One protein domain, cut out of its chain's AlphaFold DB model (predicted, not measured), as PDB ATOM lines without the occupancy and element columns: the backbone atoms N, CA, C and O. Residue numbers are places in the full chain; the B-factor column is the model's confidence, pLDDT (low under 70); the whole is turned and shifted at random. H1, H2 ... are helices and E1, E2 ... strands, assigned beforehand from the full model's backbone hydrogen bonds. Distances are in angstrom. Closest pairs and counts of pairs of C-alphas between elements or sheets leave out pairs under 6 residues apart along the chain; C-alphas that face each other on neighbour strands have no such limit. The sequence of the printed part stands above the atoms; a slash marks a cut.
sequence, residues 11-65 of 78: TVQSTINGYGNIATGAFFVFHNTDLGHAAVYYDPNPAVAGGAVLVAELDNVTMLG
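AT A GLANCE: This is residues 11 to 65 of the 78 residues of the protein "Alkaline phosphatase" of Sinorhizobium fredii CCBAU 25509 (UniProt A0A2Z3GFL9). A small, strongly twisted sheet of three strands, E1, E2 and E3, forms a wall, with the short helix H1 over one of its faces and no named helix over the other. Residues 17 to 25 and 44 to 52 make loops at one end of the sheet, while the turn of residues 33 to 36 and the last stretch, residues 59 to 65, lie at the other end. The printed part has 55 residues, with one named helix and three named strands in the order H1, E1, E2, E3; the sheet runs E1, E2, E3 and is antiparallel throughout. The class is mixed, helices and strands, though under half of the residues, 26, are in named elements. The whole is compact, with a radius of gyration of the C-alphas of 11.3 A, yet elongated, spanning 31 by 18 by 17 A.

HOW THE PARTS SIT: The helix H1, residues 11 to 16, is on the sheet at a height over the sheet of 9.1 A. The edge strand E1, residues 26 to 32, comes closest to H1 at the C-alphas of Val 12 and Phe 30, 6.9 A apart. The inner strand E2, residues 37 to 43, is antiparallel to E1 at 155 degrees, and the two form a hairpin; N 28 and O 41 are 2.8 A apart, within hydrogen-bond range, as are N 39 and O 30, at 2.8 A. H1 lies over E2, but E1 is only just left out: of the helix's 6 C-alphas, 4 fall on E2 and 2 on E1. On the local plane H1 and E2 stand at 26 degrees, and H1 runs along the strands. The other edge strand, E3, residues 53 to 58, forms a second hairpin with E2, antiparallel at 151 degrees, with N 40 and O 56 2.8 A apart and N 58 and O 38 2.8 A apart. E1, E2 and E3 form a meander, each strand the antiparallel neighbour of the one before. In H1 every O i to N i+4 pair is within hydrogen-bond range.

IN THESE COORDINATES: H1 begins at C-alpha 11 (145.144, 162.070, 201.262) and ends at Ile 16. E1, Ala 26 to Asn 32, is 17.7 A long and begins at C-alpha 26 (157.744, 149.662, 202.295). E2, His 37 to Asp 43, is 19.6 A long. E3, Val 53 to Leu 58, is 14.9 A long and ends at C-alpha 58 (162.133, 166.303, 204.992).

THE WHOLE: The two C-alphas farthest apart are those of Val 48 and Asn 60, at 31.2 A. The printed part has no cut. The link from E1 to E2 is tight; those from H1 to E1 and from E2 to E3, 9 residues each, are short. The mean pLDDT of the printed part is 88.9, and no printed residue is under 70.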
ATOM      1  N   THR A  11     144.681 162.363 202.628       88.88
ATOM      2  CA  THR A  11     145.144 162.070 201.262       88.88
ATOM      3  C   THR A  11     146.300 161.075 201.279       88.88
ATOM      4  O   THR A  11     146.300 160.116 200.501       88.88
ATOM      5  N   VAL A  12     147.251 161.255 202.200       88.44
ATOM      6  CA  VAL A  12     148.340 160.294 202.426       88.44
ATOM      7  C   VAL A  12     147.757 158.937 202.818       88.44
ATOM      8  O   VAL A  12     148.063 157.931 202.179       88.44
ATOM      9  N   GLN A  13     146.834 158.914 203.785       89.75
ATOM     10  CA  GLN A  13     146.164 157.690 204.222       89.75
ATOM     11  C   GLN A  13     145.434 156.988 203.069       89.75
ATOM     12  O   GLN A  13     145.544 155.773 202.903       89.75
ATOM     13  N   SER A  14     144.686 157.733 202.252       88.31
ATOM     14  CA  SER A  14     143.978 157.171 201.099       88.31
ATOM     15  C   SER A  14     144.933 156.591 200.058       88.31
ATOM     16  O   SER A  14     144.591 155.603 199.411       88.31
ATOM     17  N   THR A  15     146.113 157.189 199.890       88.31
ATOM     18  CA  THR A  15     147.128 156.701 198.948       88.31
ATOM     19  C   THR A  15     147.759 155.406 199.447       88.31
ATOM     20  O   THR A  15     147.782 154.429 198.702       88.31
ATOM     21  N   ILE A  16     148.171 155.353 200.721       85.88
ATOM     22  CA  ILE A  16     148.716 154.135 201.348       85.88
ATOM     23  C   ILE A  16     147.704 152.984 201.260       85.88
ATOM     24  O   ILE A  16     148.044 151.882 200.836       85.88
ATOM     25  N   ASN A  17     146.427 153.269 201.530       85.75
ATOM     26  CA  ASN A  17     145.331 152.303 201.404       85.75
ATOM     27  C   ASN A  17     145.170 151.706 199.998       85.75
ATOM     28  O   ASN A  17     144.592 150.625 199.866       85.75
ATOM     29  N   GLY A  18     145.624 152.409 198.957       85.50
ATOM     30  CA  GLY A  18     145.594 151.931 197.578       85.50
ATOM     31  C   GLY A  18     146.631 150.841 197.289       85.50
ATOM     32  O   GLY A  18     146.442 150.055 196.359       85.50
ATOM     33  N   TYR A  19     147.695 150.737 198.091       85.19
ATOM     34  CA  TYR A  19     148.744 149.732 197.916       85.19
ATOM     35  C   TYR A  19     148.338 148.389 198.540       85.19
ATOM     36  O   TYR A  19     148.748 148.025 199.637       85.19
ATOM     37  N   GLY A  20     147.516 147.621 197.823       79.88
ATOM     38  CA  GLY A  20     147.039 146.305 198.276       79.88
ATOM     39  C   GLY A  20     147.939 145.113 197.922       79.88
ATOM     40  O   GLY A  20     147.683 144.004 198.378       79.88
ATOM     41  N   ASN A  21     148.963 145.311 197.090       83.31
ATOM     42  CA  ASN A  21     149.816 144.248 196.541       83.31
ATOM     43  C   ASN A  21     151.236 144.221 197.132       83.31
ATOM     44  O   ASN A  21     152.060 143.419 196.693       83.31
ATOM     45  N   ILE A  22     151.528 145.082 198.106       84.94
ATOM     46  CA  ILE A  22     152.828 145.137 198.772       84.94
ATOM     47  C   ILE A  22     152.703 144.396 200.106       84.94
ATOM     48  O   ILE A  22     152.129 144.905 201.063       84.94
ATOM     49  N   ALA A  23     153.207 143.161 200.138       82.69
ATOM     50  CA  ALA A  23     153.172 142.295 201.322       82.69
ATOM     51  C   ALA A  23     154.466 142.346 202.157       82.69
ATOM     52  O   ALA A  23     154.598 141.641 203.155       82.69
ATOM     53  N   THR A  24     155.437 143.148 201.725       83.31
ATOM     54  CA  THR A  24     156.733 143.355 202.379       83.31
ATOM     55  C   THR A  24     156.849 144.799 202.846       83.31
ATOM     56  O   THR A  24     156.201 145.671 202.274       83.31
ATOM     57  N   GLY A  25     157.694 145.067 203.843       87.69
ATOM     58  CA  GLY A  25     157.875 146.426 204.353       87.69
ATOM     59  C   GLY A  25     158.218 147.434 203.252       87.69
ATOM     60  O   GLY A  25     159.037 147.138 202.378       87.69
ATOM     61  N   ALA A  26     157.591 148.609 203.292       90.19
ATOM     62  CA  ALA A  26     157.744 149.662 202.295       90.19
ATOM     63  C   ALA A  26     157.881 151.040 202.941       90.19
ATOM     64  O   ALA A  26     157.288 151.322 203.982       90.19
ATOM     65  N   PHE A  27     158.647 151.901 202.275       90.19
ATOM     66  CA  PHE A  27     158.717 153.319 202.588       90.19
ATOM     67  C   PHE A  27     157.929 154.109 201.553       90.19
ATOM     68  O   PHE A  27     158.016 153.842 200.353       90.19
ATOM     69  N   PHE A  28     157.200 155.111 202.021       90.31
ATOM     70  CA  PHE A  28     156.466 156.040 201.184       90.31
ATOM     71  C   PHE A  28     156.883 157.465 201.506       90.31
ATOM     72  O   PHE A  28     156.939 157.841 202.674       90.31
ATOM     73  N   VAL A  29     157.133 158.264 200.474       91.88
ATOM     74  CA  VAL A  29     157.442 159.688 200.621       91.88
ATOM     75  C   VAL A  29     156.330 160.496 199.985       91.88
ATOM     76  O   VAL A  29     156.042 160.339 198.799       91.88
ATOM     77  N   PHE A  30     155.710 161.371 200.770       91.69
ATOM     78  CA  PHE A  30     154.612 162.219 200.317       91.69
ATOM     79  C   PHE A  30     154.835 163.661 200.733       91.69
ATOM     80  O   PHE A  30     155.347 163.919 201.818       91.69
ATOM     81  N   HIS A  31     154.380 164.604 199.910       91.38
ATOM     82  CA  HIS A  31     154.260 165.997 200.325       91.38
ATOM     83  C   HIS A  31     153.018 166.079 201.200       91.38
ATOM     84  O   HIS A  31     151.903 165.848 200.730       91.38
ATOM     85  N   ASN A  32     153.227 166.307 202.492       90.38
ATOM     86  CA  ASN A  32     152.154 166.384 203.459       90.38
ATOM     87  C   ASN A  32     151.763 167.856 203.611       90.38
ATOM     88  O   ASN A  32     152.478 168.648 204.220       90.38
ATOM     89  N   THR A  33     150.613 168.221 203.052       86.50
ATOM     90  CA  THR A  33     150.122 169.604 203.059       86.50
ATOM     91  C   THR A  33     149.808 170.128 204.455       86.50
ATOM     92  O   THR A  33     149.827 171.339 204.647       86.50
ATOM     93  N   ASP A  34     149.534 169.241 205.417       89.38
ATOM     94  CA  ASP A  34     149.258 169.635 206.802       89.38
ATOM     95  C   ASP A  34     150.553 169.987 207.545       89.38
ATOM     96  O   ASP A  34     150.542 170.831 208.436       89.38
ATOM     97  N   LEU A  35     151.671 169.360 207.155       89.44
ATOM     98  CA  LEU A  35     153.006 169.657 207.679       89.44
ATOM     99  C   LEU A  35     153.682 170.809 206.918       89.44
ATOM    100  O   LEU A  35     154.443 171.569 207.506       89.44
ATOM    101  N   GLY A  36     153.374 170.971 205.627       92.12
ATOM    102  CA  GLY A  36     153.984 171.968 204.738       92.12
ATOM    103  C   GLY A  36     155.223 171.469 203.982       92.12
ATOM    104  O   GLY A  36     155.756 172.182 203.131       92.12
ATOM    105  N   HIS A  37     155.651 170.231 204.230       94.19
ATOM    106  CA  HIS A  37     156.849 169.610 203.660       94.19
ATOM    107  C   HIS A  37     156.661 168.106 203.448       94.19
ATOM    108  O   HIS A  37     155.591 167.544 203.701       94.19
ATOM    109  N   ALA A  38     157.681 167.439 202.908       93.88
ATOM    110  CA  ALA A  38     157.616 166.008 202.668       93.88
ATOM    111  C   ALA A  38     157.805 165.188 203.951       93.88
ATOM    112  O   ALA A  38     158.598 165.526 204.827       93.88
ATOM    113  N   ALA A  39     157.086 164.075 204.033       94.31
ATOM    114  CA  ALA A  39     157.123 163.130 205.135       94.31
ATOM    115  C   ALA A  39     157.368 161.716 204.606       94.31
ATOM    116  O   ALA A  39     156.838 161.332 203.557       94.31
ATOM    117  N   VAL A  40     158.168 160.953 205.346       92.88
ATOM    118  CA  VAL A  40     158.492 159.556 205.058       92.88
ATOM    119  C   VAL A  40     157.736 158.668 206.033       92.88
ATOM    120  O   VAL A  40     157.894 158.791 207.248       92.88
ATOM    121  N   TYR A  41     156.950 157.747 205.495       92.50
ATOM    122  CA  TYR A  41     156.213 156.751 206.257       92.50
ATOM    123  C   TYR A  41     156.787 155.365 205.989       92.50
ATOM    124  O   TYR A  41     157.052 155.031 204.837       92.50
ATOM    125  N   TYR A  42     156.960 154.557 207.029       91.56
ATOM    126  CA  TYR A  42     157.274 153.136 206.907       91.56
ATOM    127  C   TYR A  42     156.048 152.311 207.259       91.56
ATOM    128  O   TYR A  42     155.473 152.511 208.322       91.56
ATOM    129  N   ASP A  43     155.685 151.360 206.408       90.69
ATOM    130  CA  ASP A  43     154.658 150.367 206.699       90.69
ATOM    131  C   ASP A  43     155.266 148.962 206.554       90.69
ATOM    132  O   ASP A  43     155.741 148.622 205.465       90.69
ATOM    133  N   PRO A  44     155.283 148.129 207.612       89.38
ATOM    134  CA  PRO A  44     155.837 146.780 207.554       89.38
ATOM    135  C   PRO A  44     155.018 145.828 206.672       89.38
ATOM    136  O   PRO A  44     155.548 144.802 206.240       89.38
ATOM    137  N   ASN A  45     153.744 146.130 206.415       90.00
ATOM    138  CA  ASN A  45     152.880 145.358 205.535       90.00
ATOM    139  C   ASN A  45     151.699 146.222 205.036       90.00
ATOM    140  O   ASN A  45     150.597 146.123 205.587       90.00
ATOM    141  N   PRO A  46     151.881 146.982 203.936       86.94
ATOM    142  CA  PRO A  46     150.817 147.794 203.335       86.94
ATOM    143  C   PRO A  46     149.563 146.995 202.944       86.94
ATOM    144  O   PRO A  46     148.463 147.543 202.821       86.94
ATOM    145  N   ALA A  47     149.678 145.668 202.796       86.00
ATOM    146  CA  ALA A  47     148.549 144.775 202.563       86.00
ATOM    147  C   ALA A  47     147.667 144.529 203.808       86.00
ATOM    148  O   ALA A  47     146.510 144.138 203.639       86.00
ATOM    149  N   VAL A  48     148.038 144.964 205.024       82.69
ATOM    150  CA  VAL A  48     147.155 145.017 206.228       82.69
ATOM    151  C   VAL A  48     146.940 146.446 206.766       82.69
ATOM    152  O   VAL A  48     147.482 147.393 206.221       82.69
ATOM    153  N   ALA A  49     145.999 146.651 207.692       78.31
ATOM    154  CA  ALA A  49     145.715 147.977 208.261       78.31
ATOM    155  C   ALA A  49     146.600 148.251 209.483       78.31
ATOM    156  O   ALA A  49     146.851 147.319 210.248       78.31
ATOM    157  N   GLY A  50     146.946 149.517 209.730       75.12
ATOM    158  CA  GLY A  50     147.530 149.956 211.000       75.12
ATOM    159  C   GLY A  50     149.046 149.798 211.088       75.12
ATOM    160  O   GLY A  50     149.568 149.686 212.194       75.12
ATOM    161  N   GLY A  51     149.735 149.744 209.947       83.19
ATOM    162  CA  GLY A  51     151.174 149.528 209.853       83.19
ATOM    163  C   GLY A  51     151.984 150.800 209.608       83.19
ATOM    164  O   GLY A  51     153.128 150.872 210.056       83.19
ATOM    165  N   ALA A  52     151.420 151.807 208.933       90.38
ATOM    166  CA  ALA A  52     152.205 152.954 208.490       90.38
ATOM    167  C   ALA A  52     152.531 153.931 209.632       90.38
ATOM    168  O   ALA A  52     151.640 154.533 210.235       90.38
ATOM    169  N   VAL A  53     153.819 154.155 209.885       91.25
ATOM    170  CA  VAL A  53     154.351 155.081 210.896       91.25
ATOM    171  C   VAL A  53     155.204 156.169 210.256       91.25
ATOM    172  O   VAL A  53     155.945 155.899 209.316       91.25
ATOM    173  N   LEU A  54     155.108 157.407 210.754       91.88
ATOM    174  CA  LEU A  54     156.004 158.496 210.353       91.88
ATOM    175  C   LEU A  54     157.414 158.192 210.876       91.88
ATOM    176  O   LEU A  54     157.594 158.020 212.081       91.88
ATOM    177  N   VAL A  55     158.399 158.119 209.984       92.62
ATOM    178  CA  VAL A  55     159.794 157.786 210.333       92.62
ATOM    179  C   VAL A  55     160.769 158.930 210.084       92.62
ATOM    180  O   VAL A  55     161.826 158.958 210.707       92.62
ATOM    181  N   ALA A  56     160.431 159.871 209.201       92.25
ATOM    182  CA  ALA A  56     161.228 161.070 208.973       92.25
ATOM    183  C   ALA A  56     160.390 162.205 208.377       92.25
ATOM    184  O   ALA A  56     159.400 161.974 207.679       92.25
ATOM    185  N   GLU A  57     160.849 163.429 208.602       93.94
ATOM    186  CA  GLU A  57     160.359 164.641 207.953       93.94
ATOM    187  C   GLU A  57     161.502 165.252 207.142       93.94
ATOM    188  O   GLU A  57     162.642 165.313 207.603       93.94
ATOM    189  N   LEU A  58     161.199 165.671 205.917       92.69
ATOM    190  CA  LEU A  58     162.133 166.303 204.992       92.69
ATOM    191  C   LEU A  58     161.707 167.766 204.839       92.69
ATOM    192  O   LEU A  58     161.074 168.154 203.857       92.69
ATOM    193  N   ASP A  59     161.997 168.556 205.866       94.38
ATOM    194  CA  ASP A  59     161.579 169.956 206.024       94.38
ATOM    195  C   ASP A  59     162.108 170.900 204.927       94.38
ATOM    196  O   ASP A  59     161.495 171.920 204.614       94.38
ATOM    197  N   ASN A  60     163.204 170.528 204.267       91.69
ATOM    198  CA  ASN A  60     163.754 171.217 203.101       91.69
ATOM    199  C   ASN A  60     162.990 170.937 201.789       91.69
ATOM    200  O   ASN A  60     163.211 171.626 200.788       91.69
ATOM    201  N   VAL A  61     162.081 169.957 201.766       92.38
ATOM    202  CA  VAL A  61     161.260 169.592 200.601       92.38
ATOM    203  C   VAL A  61     159.853 170.166 200.771       92.38
ATOM    204  O   VAL A  61     158.897 169.477 201.120       92.38
ATOM    205  N   THR A  62     159.716 171.462 200.504       94.25
ATOM    206  CA  THR A  62     158.473 172.220 200.742       94.25
ATOM    207  C   THR A  62     157.507 172.236 199.555       94.25
ATOM    208  O   THR A  62     156.363 172.665 199.690       94.25
ATOM    209  N   MET A  63     157.933 171.756 198.382       91.19
ATOM    210  CA  MET A  63     157.131 171.743 197.155       91.19
ATOM    211  C   MET A  63     156.921 170.315 196.649       91.19
ATOM    212  O   MET A  63     157.883 169.563 196.512       91.19
ATOM    213  N   LEU A  64     155.685 169.976 196.262       88.62
ATOM    214  CA  LEU A  64     155.342 168.664 195.692       88.62
ATOM    215  C   LEU A  64     156.232 168.282 194.496       88.62
ATOM    216  O   LEU A  64     156.656 167.137 194.385       88.62
ATOM    217  N   GLY A  65     156.556 169.245 193.625       89.88
ATOM    218  CA  GLY A  65     157.402 169.009 192.449       89.88
ATOM    219  C   GLY A  65     158.820 168.527 192.780       89.88
ATOM    220  O   GLY A  65     159.423 167.830 191.970       89.88
TER     221      GLY A  65